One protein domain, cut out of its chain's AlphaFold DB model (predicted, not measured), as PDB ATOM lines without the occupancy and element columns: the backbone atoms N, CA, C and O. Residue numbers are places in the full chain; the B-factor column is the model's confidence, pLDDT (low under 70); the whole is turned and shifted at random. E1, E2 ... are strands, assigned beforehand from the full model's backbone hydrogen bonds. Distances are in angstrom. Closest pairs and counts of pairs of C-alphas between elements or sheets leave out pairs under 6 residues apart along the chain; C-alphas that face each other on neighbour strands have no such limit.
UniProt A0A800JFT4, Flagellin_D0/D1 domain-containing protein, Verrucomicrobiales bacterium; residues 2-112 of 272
ATOM      1  N   VAL A   2     292.442 197.035 147.473       61.38
ATOM      2  CA  VAL A   2     291.504 196.230 146.679       61.38
ATOM      3  C   VAL A   2     291.354 196.863 145.294       61.38
ATOM      4  O   VAL A   2     291.155 198.066 145.201       61.38
ATOM      5  N   ASN A   3     291.476 196.078 144.220       71.50
ATOM      6  CA  ASN A   3     291.434 196.572 142.828       71.50
ATOM      7  C   ASN A   3     289.998 196.684 142.259       71.50
ATOM      8  O   ASN A   3     289.788 197.027 141.099       71.50
ATOM      9  N   SER A   4     288.994 196.340 143.060       81.19
ATOM     10  CA  SER A   4     287.573 196.423 142.730       81.19
ATOM     11  C   SER A   4     286.778 196.597 144.016       81.19
ATOM     12  O   SER A   4     287.304 196.342 145.098       81.19
ATOM     13  N   ASP A   5     285.511 196.980 143.908       84.94
ATOM     14  CA  ASP A   5     284.620 196.921 145.061       84.94
ATOM     15  C   ASP A   5     284.479 195.454 145.502       84.94
ATOM     16  O   ASP A   5     284.397 194.533 144.679       84.94
ATOM     17  N   VAL A   6     284.556 195.234 146.811       87.19
ATOM     18  CA  VAL A   6     284.453 193.922 147.446       87.19
ATOM     19  C   VAL A   6     283.522 194.046 148.638       87.19
ATOM     20  O   VAL A   6     283.528 195.035 149.361       87.19
ATOM     21  N   TRP A   7     282.728 193.018 148.878       88.62
ATOM     22  CA  TRP A   7     281.809 192.948 149.996       88.62
ATOM     23  C   TRP A   7     282.221 191.778 150.877       88.62
ATOM     24  O   TRP A   7     282.352 190.646 150.406       88.62
ATOM     25  N   LYS A   8     282.458 192.062 152.155       88.94
ATOM     26  CA  LYS A   8     282.704 191.045 153.175       88.94
ATOM     27  C   LYS A   8     281.370 190.622 153.769       88.94
ATOM     28  O   LYS A   8     280.580 191.472 154.172       88.94
ATOM     29  N   LEU A   9     281.123 189.323 153.834       88.25
ATOM     30  CA  LEU A   9     279.903 188.772 154.407       88.25
ATOM     31  C   LEU A   9     279.977 188.763 155.939       88.25
ATOM     32  O   LEU A   9     280.907 188.203 156.514       88.25
ATOM     33  N   GLU A  10     278.972 189.337 156.601       89.44
ATOM     34  CA  GLU A  10     278.800 189.264 158.064       89.44
ATOM     35  C   GLU A  10     277.795 188.162 158.461       89.44
ATOM     36  O   GLU A  10     277.562 187.884 159.635       89.44
ATOM     37  N   THR A  11     277.195 187.502 157.467       87.06
ATOM     38  CA  THR A  11     276.297 186.353 157.618       87.06
ATOM     39  C   THR A  11     276.546 185.346 156.496       87.06
ATOM     40  O   THR A  11     277.028 185.725 155.429       87.06
ATOM     41  N   SER A  12     276.220 184.071 156.715       87.50
ATOM     42  CA  SER A  12     276.351 183.043 155.679       87.50
ATOM     43  C   SER A  12     275.444 183.339 154.481       87.50
ATOM     44  O   SER A  12     274.307 183.794 154.629       87.50
ATOM     45  N   ALA A  13     275.945 183.057 153.283       88.56
ATOM     46  CA  ALA A  13     275.262 183.310 152.023       88.56
ATOM     47  C   ALA A  13     275.410 182.124 151.068       88.56
ATOM     48  O   ALA A  13     276.388 181.385 151.113       88.56
ATOM     49  N   HIS A  14     274.470 181.975 150.145       89.12
ATOM     50  CA  HIS A  14     274.530 180.987 149.078       89.12
ATOM     51  C   HIS A  14     274.328 181.687 147.745       89.12
ATOM     52  O   HIS A  14     273.327 182.371 147.539       89.12
ATOM     53  N   LYS A  15     275.269 181.511 146.823       90.12
ATOM     54  CA  LYS A  15     275.129 181.989 145.449       90.12
ATOM     55  C   LYS A  15     274.543 180.875 144.595       90.12
ATOM     56  O   LYS A  15     275.076 179.766 144.594       90.12
ATOM     57  N   LEU A  16     273.455 181.148 143.885       88.75
ATOM     58  CA  LEU A  16     272.816 180.162 143.019       88.75
ATOM     59  C   LEU A  16     273.656 179.929 141.760       88.75
ATOM     60  O   LEU A  16     274.049 180.876 141.082       88.75
ATOM     61  N   ASN A  17     273.899 178.667 141.418       91.56
ATOM     62  CA  ASN A  17     274.639 178.286 140.211       91.56
ATOM     63  C   ASN A  17     273.729 178.170 138.979       91.56
ATOM     64  O   ASN A  17     274.217 178.121 137.854       91.56
ATOM     65  N   GLN A  18     272.413 178.124 139.193       91.75
ATOM     66  CA  GLN A  18     271.387 178.032 138.159       91.75
ATOM     67  C   GLN A  18     270.081 178.679 138.633       91.75
ATOM     68  O   GLN A  18     269.931 178.976 139.819       91.75
ATOM     69  N   ASP A  19     269.135 178.866 137.714       90.94
ATOM     70  CA  ASP A  19     267.796 179.353 138.038       90.94
ATOM     71  C   ASP A  19     267.058 178.355 138.943       90.94
ATOM     72  O   ASP A  19     267.020 177.157 138.654       90.94
ATOM     73  N   LEU A  20     266.436 178.849 140.013       89.56
ATOM     74  CA  LEU A  20     265.624 178.053 140.934       89.56
ATOM     75  C   LEU A  20     264.337 178.779 141.306       89.56
ATOM     76  O   LEU A  20     264.283 180.005 141.329       89.56
ATOM     77  N   TYR A  21     263.312 178.013 141.654       89.19
ATOM     78  CA  TYR A  21     262.079 178.523 142.237       89.19
ATOM     79  C   TYR A  21     262.069 178.255 143.741       89.19
ATOM     80  O   TYR A  21     262.344 177.131 144.176       89.19
ATOM     81  N   TYR A  22     261.755 179.291 144.521       88.00
ATOM     82  CA  TYR A  22     261.632 179.223 145.975       88.00
ATOM     83  C   TYR A  22     260.199 179.516 146.424       88.00
ATOM     84  O   TYR A  22     259.660 180.587 146.135       88.00
ATOM     85  N   ASN A  23     259.589 178.579 147.151       87.31
ATOM     86  CA  ASN A  23     258.240 178.717 147.691       87.31
ATOM     87  C   ASN A  23     258.215 178.404 149.194       87.31
ATOM     88  O   ASN A  23     258.315 177.246 149.599       87.31
ATOM     89  N   ASP A  24     258.042 179.440 150.016       83.19
ATOM     90  CA  ASP A  24     258.022 179.324 151.481       83.19
ATOM     91  C   ASP A  24     256.723 178.700 152.029       83.19
ATOM     92  O   ASP A  24     256.679 178.217 153.160       83.19
ATOM     93  N   ALA A  25     255.664 178.646 151.211       84.75
ATOM     94  CA  ALA A  25     254.408 177.988 151.577       84.75
ATOM     95  C   ALA A  25     254.506 176.451 151.549       84.75
ATOM     96  O   ALA A  25     253.602 175.770 152.036       84.75
ATOM     97  N   LEU A  26     255.578 175.897 150.972       85.31
ATOM     98  CA  LEU A  26     255.827 174.460 150.943       85.31
ATOM     99  C   LEU A  26     256.543 173.992 152.217       85.31
ATOM    100  O   LEU A  26     257.239 174.749 152.898       85.31
ATOM    101  N   THR A  27     256.387 172.704 152.524       86.62
ATOM    102  CA  THR A  27     257.101 172.045 153.622       86.62
ATOM    103  C   THR A  27     258.611 172.055 153.386       86.62
ATOM    104  O   THR A  27     259.068 172.011 152.241       86.62
ATOM    105  N   ALA A  28     259.384 172.074 154.476       83.75
ATOM    106  CA  ALA A  28     260.842 171.977 154.423       83.75
ATOM    107  C   ALA A  28     261.294 170.773 153.574       83.75
ATOM    108  O   ALA A  28     260.684 169.703 153.638       83.75
ATOM    109  N   GLY A  29     262.328 170.964 152.757       85.31
ATOM    110  CA  GLY A  29     262.822 169.994 151.777       85.31
ATOM    111  C   GLY A  29     262.170 170.097 150.392       85.31
ATOM    112  O   GLY A  29     262.756 169.649 149.409       85.31
ATOM    113  N   ASN A  30     260.994 170.727 150.278       88.50
ATOM    114  CA  ASN A  30     260.285 170.932 149.005       88.50
ATOM    115  C   ASN A  30     260.236 172.400 148.562       88.50
ATOM    116  O   ASN A  30     259.682 172.712 147.507       88.50
ATOM    117  N   ARG A  31     260.811 173.308 149.356       88.25
ATOM    118  CA  ARG A  31     260.770 174.756 149.108       88.25
ATOM    119  C   ARG A  31     261.543 175.165 147.860       88.25
ATOM    120  O   ARG A  31     261.181 176.148 147.218       88.25
ATOM    121  N   TRP A  32     262.564 174.392 147.496       90.88
ATOM    122  CA  TRP A  32     263.415 174.611 146.330       90.88
ATOM    123  C   TRP A  32     263.064 173.668 145.183       90.88
ATOM    124  O   TRP A  32     262.945 172.460 145.378       90.88
ATOM    125  N   SER A  33     262.958 174.208 143.970       91.94
ATOM    126  CA  SER A  33     262.701 173.424 142.759       91.94
ATOM    127  C   SER A  33     263.433 173.998 141.543       91.94
ATOM    128  O   SER A  33     263.647 175.204 141.445       91.94
ATOM    129  N   THR A  34     263.812 173.133 140.600       91.94
ATOM    130  CA  THR A  34     264.342 173.533 139.281       91.94
ATOM    131  C   THR A  34     263.233 173.822 138.266       91.94
ATOM    132  O   THR A  34     263.475 174.470 137.251       91.94
ATOM    133  N   SER A  35     262.009 173.371 138.540       90.75
ATOM    134  CA  SER A  35     260.799 173.704 137.787       90.75
ATOM    135  C   SER A  35     259.864 174.575 138.621       90.75
ATOM    136  O   SER A  35     259.956 174.583 139.849       90.75
ATOM    137  N   ASP A  36     258.949 175.282 137.964       89.31
ATOM    138  CA  ASP A  36     257.973 176.136 138.641       89.31
ATOM    139  C   ASP A  36     257.184 175.353 139.708       89.31
ATOM    140  O   ASP A  36     256.525 174.356 139.411       89.31
ATOM    141  N   ASN A  37     257.299 175.794 140.963       89.44
ATOM    142  CA  ASN A  37     256.589 175.265 142.127       89.44
ATOM    143  C   ASN A  37     255.596 176.293 142.702       89.44
ATOM    144  O   ASN A  37     255.299 176.272 143.899       89.44
ATOM    145  N   SER A  38     255.119 177.219 141.858       88.81
ATOM    146  CA  SER A  38     254.314 178.390 142.238       88.81
ATOM    147  C   SER A  38     255.031 179.347 143.202       88.81
ATOM    148  O   SER A  38     254.392 180.126 143.907       88.81
ATOM    149  N   GLY A  39     256.361 179.257 143.258       84.25
ATOM    150  CA  GLY A  39     257.238 180.107 144.053       84.25
ATOM    151  C   GLY A  39     257.815 181.282 143.270       84.25
ATOM    152  O   GLY A  39     257.531 181.493 142.093       84.25
ATOM    153  N   THR A  40     258.687 182.045 143.922       85.31
ATOM    154  CA  THR A  40     259.433 183.114 143.252       85.31
ATOM    155  C   THR A  40     260.614 182.532 142.487       85.31
ATOM    156  O   THR A  40     261.410 181.782 143.054       85.31
ATOM    157  N   LYS A  41     260.756 182.909 141.213       87.00
ATOM    158  CA  LYS A  41     261.930 182.563 140.411       87.00
ATOM    159  C   LYS A  41     263.128 183.423 140.821       87.00
ATOM    160  O   LYS A  41     263.066 184.647 140.757       87.00
ATOM    161  N   LEU A  42     264.226 182.772 141.169       85.94
ATOM    162  CA  LEU A  42     265.526 183.364 141.453       85.94
ATOM    163  C   LEU A  42     266.504 182.947 140.353       85.94
ATOM    164  O   LEU A  42     266.588 181.770 140.003       85.94
ATOM    165  N   LEU A  43     267.209 183.916 139.775       86.94
ATOM    166  CA  LEU A  43     268.095 183.682 138.632       86.94
ATOM    167  C   LEU A  43     269.449 183.117 139.075       86.94
ATOM    168  O   LEU A  43     269.885 183.336 140.207       86.94
ATOM    169  N   ALA A  44     270.160 182.454 138.168       87.75
ATOM    170  CA  ALA A  44     271.560 182.101 138.382       87.75
ATOM    171  C   ALA A  44     272.391 183.343 138.774       87.75
ATOM    172  O   ALA A  44     272.244 184.419 138.199       87.75
ATOM    173  N   GLY A  45     273.273 183.200 139.762       84.81
ATOM    174  CA  GLY A  45     274.109 184.279 140.297       84.81
ATOM    175  C   GLY A  45     273.489 185.081 141.446       84.81
ATOM    176  O   GLY A  45     274.234 185.784 142.129       84.81
ATOM    177  N   THR A  46     272.185 184.921 141.694       85.19
ATOM    178  CA  THR A  46     271.454 185.443 142.866       85.19
ATOM    179  C   THR A  46     272.137 185.001 144.157       85.19
ATOM    180  O   THR A  46     272.430 183.813 144.323       85.19
ATOM    181  N   PHE A  47     272.346 185.929 145.090       86.81
ATOM    182  CA  PHE A  47     272.733 185.596 146.460       86.81
ATOM    183  C   PHE A  47     271.496 185.451 147.339       86.81
ATOM    184  O   PHE A  47     270.641 186.329 147.390       86.81
ATOM    185  N   VAL A  48     271.423 184.367 148.101       85.94
ATOM    186  CA  VAL A  48     270.392 184.152 149.118       85.94
ATOM    187  C   VAL A  48     271.043 183.969 150.479       85.94
ATOM    188  O   VAL A  48     272.117 183.379 150.578       85.94
ATOM    189  N   ARG A  49     270.407 184.471 151.538       86.62
ATOM    190  CA  ARG A  49     270.779 184.117 152.914       86.62
ATOM    191  C   ARG A  49     269.689 183.281 153.543       86.62
ATOM    192  O   ARG A  49     268.508 183.500 153.260       86.62
ATOM    193  N   GLU A  50     270.086 182.433 154.470       84.75
ATOM    194  CA  GLU A  50     269.145 181.790 155.369       84.75
ATOM    195  C   GLU A  50     268.626 182.788 156.418       84.75
ATOM    196  O   GLU A  50     269.334 183.699 156.862       84.75
ATOM    197  N   ALA A  51     267.354 182.656 156.777       80.31
ATOM    198  CA  ALA A  51     266.732 183.443 157.823       80.31
ATOM    199  C   ALA A  51     267.297 183.049 159.194       80.31
ATOM    200  O   ALA A  51     267.567 181.880 159.461       80.31
ATOM    201  N   ALA A  52     267.438 184.026 160.093       76.38
ATOM    202  CA  ALA A  52     267.759 183.729 161.483       76.38
ATOM    203  C   ALA A  52     266.651 182.867 162.113       76.38
ATOM    204  O   ALA A  52     265.472 182.979 161.759       76.38
ATOM    205  N   THR A  53     267.021 182.032 163.081       73.81
ATOM    206  CA  THR A  53     266.077 181.172 163.796       73.81
ATOM    207  C   THR A  53     264.931 181.992 164.404       73.81
ATOM    208  O   THR A  53     265.151 182.962 165.125       73.81
ATOM    209  N   GLY A  54     263.685 181.608 164.099       66.38
ATOM    210  CA  GLY A  54     262.474 182.283 164.595       66.38
ATOM    211  C   GLY A  54     261.963 183.450 163.740       66.38
ATOM    212  O   GLY A  54     260.966 184.074 164.103       66.38
ATOM    213  N   TRP A  55     262.594 183.744 162.601       73.19
ATOM    214  CA  TRP A  55     262.060 184.704 161.637       73.19
ATOM    215  C   TRP A  55     260.814 184.142 160.929       73.19
ATOM    216  O   TRP A  55     260.843 183.036 160.398       73.19
ATOM    217  N   THR A  56     259.715 184.902 160.929       64.50
ATOM    218  CA  THR A  56     258.390 184.493 160.404       64.50
ATOM    219  C   THR A  56     257.860 185.429 159.314       64.50
ATOM    220  O   THR A  56     256.673 185.409 158.987       64.50
ATOM    221  N   GLY A  57     258.722 186.288 158.761       63.88
ATOM    222  CA  GLY A  57     258.337 187.176 157.668       63.88
ATOM    223  C   GLY A  57     258.009 186.388 156.397       63.88
ATOM    224  O   GLY A  57     258.571 185.328 156.148       63.88
ATOM    225  N   THR A  58     257.091 186.904 155.582       55.56
ATOM    226  CA  THR A  58     256.806 186.345 154.257       55.56
ATOM    227  C   THR A  58     257.602 187.109 153.213       55.56
ATOM    228  O   THR A  58     257.505 188.332 153.094       55.56
ATOM    229  N   THR A  59     258.426 186.392 152.457       56.34
ATOM    230  CA  THR A  59     259.286 187.009 151.457       56.34
ATOM    231  C   THR A  59     258.618 187.009 150.090       56.34
ATOM    232  O   THR A  59     258.742 186.052 149.329       56.34
ATOM    233  N   ALA A  60     257.973 188.112 149.718       48.41
ATOM    234  CA  ALA A  60     257.768 188.402 148.304       48.41
ATOM    235  C   ALA A  60     259.118 188.833 147.692       48.41
ATOM    236  O   ALA A  60     259.482 190.003 147.708       48.41
ATOM    237  N   GLY A  61     259.897 187.856 147.226       54.44
ATOM    238  CA  GLY A  61     260.965 188.012 146.233       54.44
ATOM    239  C   GLY A  61     262.300 188.665 146.608       54.44
ATOM    240  O   GLY A  61     263.192 188.660 145.764       54.44
ATOM    241  N   SER A  62     262.506 189.181 147.823       57.16
ATOM    242  CA  SER A  62     263.764 189.897 148.128       57.16
ATOM    243  C   SER A  62     264.166 189.953 149.608       57.16
ATOM    244  O   SER A  62     264.678 190.958 150.086       57.16
ATOM    245  N   GLY A  63     263.933 188.887 150.357       70.50
ATOM    246  CA  GLY A  63     264.240 188.731 151.785       70.50
ATOM    247  C   GLY A  63     264.856 187.359 152.063       70.50
ATOM    248  O   GLY A  63     265.098 186.604 151.118       70.50
ATOM    249  N   PRO A  64     265.149 187.036 153.332       78.81
ATOM    250  CA  PRO A  64     265.812 185.785 153.660       78.81
ATOM    251  C   PRO A  64     264.934 184.574 153.312       78.81
ATOM    252  O   PRO A  64     263.702 184.652 153.325       78.81
ATOM    253  N   VAL A  65     265.582 183.452 153.005       82.81
ATOM    254  CA  VAL A  65     264.921 182.160 152.785       82.81
ATOM    255  C   VAL A  65     264.904 181.369 154.090       82.81
ATOM    256  O   VAL A  65     265.872 181.380 154.839       82.81
ATOM    257  N   GLN A  66     263.823 180.657 154.383       85.44
ATOM    258  CA  GLN A  66     263.712 179.817 155.580       85.44
ATOM    259  C   GLN A  66     264.461 178.474 155.478       85.44
ATOM    260  O   GLN A  66     264.399 177.667 156.401       85.44
ATOM    261  N   GLU A  67     265.079 178.181 154.334       86.81
ATOM    262  CA  GLU A  67     265.831 176.948 154.103       86.81
ATOM    263  C   GLU A  67     266.948 177.221 153.095       86.81
ATOM    264  O   GLU A  67     266.699 177.829 152.047       86.81
ATOM    265  N   ALA A  68     268.161 176.753 153.390       87.94
ATOM    266  CA  ALA A  68     269.288 176.851 152.473       87.94
ATOM    267  C   ALA A  68     268.996 176.141 151.129       87.94
ATOM    268  O   ALA A  68     268.372 175.077 151.110       87.94
ATOM    269  N   PRO A  69     269.436 176.699 149.987       88.50
ATOM    270  CA  PRO A  69     269.305 176.027 148.701       88.50
ATOM    271  C   PRO A  69     270.109 174.716 148.665       88.50
ATOM    272  O   PRO A  69     271.139 174.599 149.336       88.50
ATOM    273  N   PRO A  70     269.705 173.735 147.834       91.25
ATOM    274  CA  PRO A  70     270.466 172.504 147.651       91.25
ATOM    275  C   PRO A  70     271.918 172.784 147.239       91.25
ATOM    276  O   PRO A  70     272.180 173.604 146.352       91.25
ATOM    277  N   SER A  71     272.869 172.059 147.836       90.44
ATOM    278  CA  SER A  71     274.310 172.240 147.594       90.44
ATOM    279  C   SER A  71     274.735 171.920 146.159       90.44
ATOM    280  O   SER A  71     275.688 172.499 145.652       90.44
ATOM    281  N   ALA A  72     274.002 171.048 145.461       92.06
ATOM    282  CA  ALA A  72     274.236 170.771 144.044       92.06
ATOM    283  C   ALA A  72     273.992 172.001 143.147       92.06
ATOM    284  O   ALA A  72     274.553 172.099 142.058       92.06
ATOM    285  N   ASN A  73     273.180 172.955 143.613       92.06
ATOM    286  CA  ASN A  73     272.688 174.075 142.814       92.06
ATOM    287  C   ASN A  73     273.173 175.430 143.349       92.06
ATOM    288  O   ASN A  73     272.756 176.473 142.843       92.06
ATOM    289  N   SER A  74     274.029 175.439 144.374       90.94
ATOM    290  CA  SER A  74     274.514 176.662 145.006       90.94
ATOM    291  C   SER A  74     275.935 176.516 145.545       90.94
ATOM    292  O   SER A  74     276.373 175.427 145.908       90.94
ATOM    293  N   THR A  75     276.672 177.622 145.598       92.62
ATOM    294  CA  THR A  75     277.947 177.713 146.319       92.62
ATOM    295  C   THR A  75     277.745 178.459 147.629       92.62
ATOM    296  O   THR A  75     277.260 179.593 147.618       92.62
ATOM    297  N   THR A  76     278.139 177.842 148.741       90.81
ATOM    298  CA  THR A  76     278.065 178.444 150.078       90.81
ATOM    299  C   THR A  76     279.270 179.341 150.346       90.81
ATOM    300  O   THR A  76     280.406 178.944 150.098       90.81
ATOM    301  N   PHE A  77     278.997 180.515 150.901       91.12
ATOM    302  CA  PHE A  77     279.951 181.461 151.459       91.12
ATOM    303  C   PHE A  77     279.681 181.583 152.961       91.12
ATOM    304  O   PHE A  77     278.545 181.815 153.383       91.12
ATOM    305  N   ASN A  78     280.715 181.407 153.772       90.31
ATOM    306  CA  ASN A  78     280.647 181.511 155.223       90.31
ATOM    307  C   ASN A  78     280.840 182.964 155.685       90.31
ATOM    308  O   ASN A  78     281.261 183.840 154.930       90.31
ATOM    309  N   VAL A  79     280.557 183.217 156.964       89.06
ATOM    310  CA  VAL A  79     280.863 184.505 157.601       89.06
ATOM    311  C   VAL A  79     282.353 184.818 157.461       89.06
ATOM    312  O   VAL A  79     283.201 183.985 157.777       89.06
ATOM    313  N   GLY A  80     282.666 186.033 157.018       85.31
ATOM    314  CA  GLY A  80     284.029 186.496 156.770       85.31
ATOM    315  C   GLY A  80     284.523 186.290 155.339       85.31
ATOM    316  O   GLY A  80     285.536 186.894 154.986       85.31
ATOM    317  N   ASP A  81     283.813 185.516 154.514       89.00
ATOM    318  CA  ASP A  81     284.155 185.363 153.102       89.00
ATOM    319  C   ASP A  81     283.902 186.662 152.323       89.00
ATOM    320  O   ASP A  81     283.081 187.510 152.691       89.00
ATOM    321  N   PHE A  82     284.618 186.807 151.209       87.50
ATOM    322  CA  PHE A  82     284.562 187.984 150.352       87.50
ATOM    323  C   PHE A  82     283.907 187.659 149.008       87.50
ATOM    324  O   PHE A  82     284.124 186.593 148.431       87.50
ATOM    325  N   THR A  83     283.146 188.612 148.476       85.62
ATOM    326  CA  THR A  83     282.548 188.552 147.137       85.62
ATOM    327  C   THR A  83     282.755 189.871 146.398       85.62
ATOM    328  O   THR A  83     282.851 190.923 147.017       85.62
ATOM    329  N   THR A  84     282.836 189.825 145.069       86.56
ATOM    330  CA  THR A  84     282.868 191.004 144.179       86.56
ATOM    331  C   THR A  84     281.495 191.327 143.591       86.56
ATOM    332  O   THR A  84     281.371 192.173 142.710       86.56
ATOM    333  N   VAL A  85     280.454 190.614 144.024       82.94
ATOM    334  CA  VAL A  85     279.081 190.903 143.614       82.94
ATOM    335  C   VAL A  85     278.502 191.958 144.538       82.94
ATOM    336  O   VAL A  85     278.571 191.818 145.756       82.94
ATOM    337  N   ASP A  86     277.902 192.980 143.938       82.38
ATOM    338  CA  ASP A  86     277.305 194.087 144.667       82.38
ATOM    339  C   ASP A  86     276.083 193.642 145.473       82.38
ATOM    340  O   ASP A  86     275.002 193.431 144.923       82.38
ATOM    341  N   LEU A  87     276.260 193.516 146.792       80.25
ATOM    342  CA  LEU A  87     275.217 193.097 147.729       80.25
ATOM    343  C   LEU A  87     274.229 194.221 148.089       80.25
ATOM    344  O   LEU A  87     273.254 193.953 148.788       80.25
ATOM    345  N   THR A  88     274.442 195.455 147.613       73.94
ATOM    346  CA  THR A  88     273.558 196.600 147.901       73.94
ATOM    347  C   THR A  88     272.271 196.576 147.072       73.94
ATOM    348  O   THR A  88     271.243 197.122 147.484       73.94
ATOM    349  N   VAL A  89     272.289 195.919 145.907       70.31
ATOM    350  CA  VAL A  89     271.158 195.934 144.973       70.31
ATOM    351  C   VAL A  89     270.182 194.803 145.283       70.31
ATOM    352  O   VAL A  89     270.245 193.708 144.727       70.31
ATOM    353  N   VAL A  90     269.217 195.102 146.151       63.91
ATOM    354  CA  VAL A  90     268.132 194.181 146.534       63.91
ATOM    355  C   VAL A  90     267.294 193.740 145.320       63.91
ATOM    356  O   VAL A  90     266.836 192.599 145.266       63.91
ATOM    357  N   ALA A  91     267.154 194.607 144.311       56.25
ATOM    358  CA  ALA A  91     266.361 194.363 143.102       56.25
ATOM    359  C   ALA A  91     266.959 193.322 142.130       56.25
ATOM    360  O   ALA A  91     266.254 192.868 141.234       56.25
ATOM    361  N   ASN A  92     268.220 192.913 142.314       54.47
ATOM    362  CA  ASN A  92     268.925 191.992 141.412       54.47
ATOM    363  C   ASN A  92     269.021 190.551 141.949       54.47
ATOM    364  O   ASN A  92     269.846 189.774 141.475       54.47
ATOM    365  N   GLY A  93     268.195 190.180 142.934       59.69
ATOM    366  CA  GLY A  93     268.213 188.827 143.496       59.69
ATOM    367  C   GLY A  93     269.275 188.643 144.579       59.69
ATOM    368  O   GLY A  93     269.925 187.614 144.647       59.69
ATOM    369  N   ASN A  94     269.468 189.624 145.456       65.88
ATOM    370  CA  ASN A  94     270.362 189.471 146.604       65.88
ATOM    371  C   ASN A  94     269.560 189.356 147.897       65.88
ATOM    372  O   ASN A  94     269.646 190.253 148.726       65.88
ATOM    373  N   GLY A  95     268.753 188.292 148.036       64.88
ATOM    374  CA  GLY A  95     268.252 187.682 149.288       64.88
ATOM    375  C   GLY A  95     267.852 188.587 150.462       64.88
ATOM    376  O   GLY A  95     267.916 188.158 151.612       64.88
ATOM    377  N   GLY A  96     267.522 189.851 150.199       70.12
ATOM    378  CA  GLY A  96     267.360 190.927 151.170       70.12
ATOM    379  C   GLY A  96     268.600 191.303 151.962       70.12
ATOM    380  O   GLY A  96     268.444 191.625 153.139       70.12
ATOM    381  N   PHE A  97     269.825 191.142 151.447       77.94
ATOM    382  CA  PHE A  97     271.039 191.587 152.154       77.94
ATOM    383  C   PHE A  97     270.904 193.074 152.501       77.94
ATOM    384  O   PHE A  97     270.656 193.907 151.636       77.94
ATOM    385  N   THR A  98     271.000 193.389 153.792       76.38
ATOM    386  CA  THR A  98     270.937 194.763 154.309       76.38
ATOM    387  C   THR A  98     272.279 195.146 154.920       76.38
ATOM    388  O   THR A  98     273.084 194.266 155.210       76.38
ATOM    389  N   GLY A  99     272.513 196.441 155.149       73.69
ATOM    390  CA  GLY A  99     273.763 196.970 155.715       73.69
ATOM    391  C   GLY A  99     274.385 196.203 156.902       73.69
ATOM    392  O   GLY A  99     275.600 196.089 156.921       73.69
ATOM    393  N   PRO A 100     273.644 195.622 157.871       82.25
ATOM    394  CA  PRO A 100     274.255 194.802 158.930       82.25
ATOM    395  C   PRO A 100     274.703 193.393 158.491       82.25
ATOM    396  O   PRO A 100     275.272 192.658 159.290       82.25
ATOM    397  N   ASN A 101     274.399 192.958 157.266       84.88
ATOM    398  CA  ASN A 101     274.695 191.608 156.768       84.88
ATOM    399  C   ASN A 101     275.966 191.544 155.916       84.88
ATOM    400  O   ASN A 101     276.438 190.449 155.603       84.88
ATOM    401  N   TYR A 102     276.503 192.694 155.522       87.25
ATOM    402  CA  TYR A 102     277.731 192.794 154.754       87.25
ATOM    403  C   TYR A 102     278.459 194.093 155.087       87.25
ATOM    404  O   TYR A 102     277.840 195.114 155.366       87.25
ATOM    405  N   THR A 103     279.778 194.076 154.954       88.19
ATOM    406  CA  THR A 103     280.607 195.279 154.984       88.19
ATOM    407  C   THR A 103     281.068 195.578 153.561       88.19
ATOM    408  O   THR A 103     281.755 194.759 152.946       88.19
ATOM    409  N   ALA A 104     280.672 196.731 153.013       87.44
ATOM    410  CA  ALA A 104     281.137 197.185 151.704       87.44
ATOM    411  C   ALA A 104     282.550 197.764 151.818       87.44
ATOM    412  O   ALA A 104     282.823 198.624 152.654       87.44
ATOM    413  N   ILE A 105     283.442 197.290 150.960       85.00
ATOM    414  CA  ILE A 105     284.830 197.715 150.882       85.00
ATOM    415  C   ILE A 105     285.019 198.272 149.481       85.00
ATOM    416  O   ILE A 105     285.104 197.534 148.499       85.00
ATOM    417  N   VAL A 106     285.050 199.597 149.400       84.44
ATOM    418  CA  VAL A 106     285.244 200.299 148.133       84.44
ATOM    419  C   VAL A 106     286.631 200.014 147.563       84.44
ATOM    420  O   VAL A 106     287.603 199.815 148.301       84.44
ATOM    421  N   LYS A 107     286.724 200.005 146.234       80.62
ATOM    422  CA  LYS A 107     287.992 199.948 145.508       80.62
ATOM    423  C   LYS A 107     288.970 200.987 146.054       80.62
ATOM    424  O   LYS A 107     288.577 202.037 146.556       80.62
ATOM    425  N   ASP A 108     290.251 200.658 145.980       75.06
ATOM    426  CA  ASP A 108     291.352 201.464 146.510       75.06
ATOM    427  C   ASP A 108     291.365 201.608 148.048       75.06
ATOM    428  O   ASP A 108     292.298 202.190 148.603       75.06
ATOM    429  N   SER A 109     290.420 200.980 148.764       68.25
ATOM    430  CA  SER A 109     290.484 200.812 150.218       68.25
ATOM    431  C   SER A 109     291.523 199.756 150.626       68.25
ATOM    432  O   SER A 109     291.894 198.843 149.869       68.25
ATOM    433  N   PHE A 110     292.025 199.872 151.854       60.03
ATOM    434  CA  PHE A 110     292.924 198.900 152.464       60.03
ATOM    435  C   PHE A 110     292.146 198.018 153.444       60.03
ATOM    436  O   PHE A 110     291.747 198.471 154.506       60.03
ATOM    437  N   ILE A 111     291.991 196.729 153.114       60.25
ATOM    438  CA  ILE A 111     291.549 195.694 154.064       60.25
ATOM    439  C   ILE A 111     292.755 195.265 154.895       60.25
ATOM    440  O   ILE A 111     293.315 194.185 154.731       60.25
ATOM    441  N   GLY A 112     293.224 196.164 155.738       54.06
ATOM    442  CA  GLY A 112     293.761 195.743 157.014       54.06
ATOM    443  C   GLY A 112     292.692 196.079 158.033       54.06
ATOM    444  O   GLY A 112     291.948 197.039 157.847       54.06
TER     445      GLY A 112
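Overview. This is residues 2 to 112 of the 272 residues of the protein "Flagellin_D0/D1 domain-containing protein" of Verrucomicrobiales bacterium (UniProt A0A800JFT4). With little regular structure, this is an elongated body mostly of loops, with three short two-stranded antiparallel pairs in a row: E1 with E6 near both printed ends, E2 with E5 in the middle, E3 with E4 toward the other end. Short stretches outside the named strands pair as strands do, antiparallel: residues 82 to 83 with residues 7 to 8 of E1, and residues 47 to 48 with residues 14 to 15 of E2. The printed part has 111 residues, no named helix and six strands, E1 to E6, holding 22 residues: all strand. It is compact, radius of gyration of the C-alphas 14.2 A, spanning 45 by 28 by 23 A.

Arrangement. E1, residues 6 to 9, is antiparallel to E6, residues 102 to 105, at 157 degrees; N 6 and O 105 are within hydrogen-bond range, 2.9 A. E2, residues 13 to 16, is antiparallel to E5, residues 74 to 77, at 155 degrees; N 77 and O 13, 2.8 A. E3, residues 20 to 22, and E4, residues 40 to 42, form an antiparallel hairpin; N 20 and O 42, 2.9 A.

Along the chain. E1, 9.8 A long, begins at C-alpha 6 (284.453, 193.922, 147.446); E6, 9.5 A, ends at C-alpha 105 (284.830, 197.715, 150.882).

Size, cuts and confidence. The printed part has no cut. Links E3 to E4, E4 to E5 and E5 to E6 are long. Confidence is under 70 in 19 residues, among them 56 to 62.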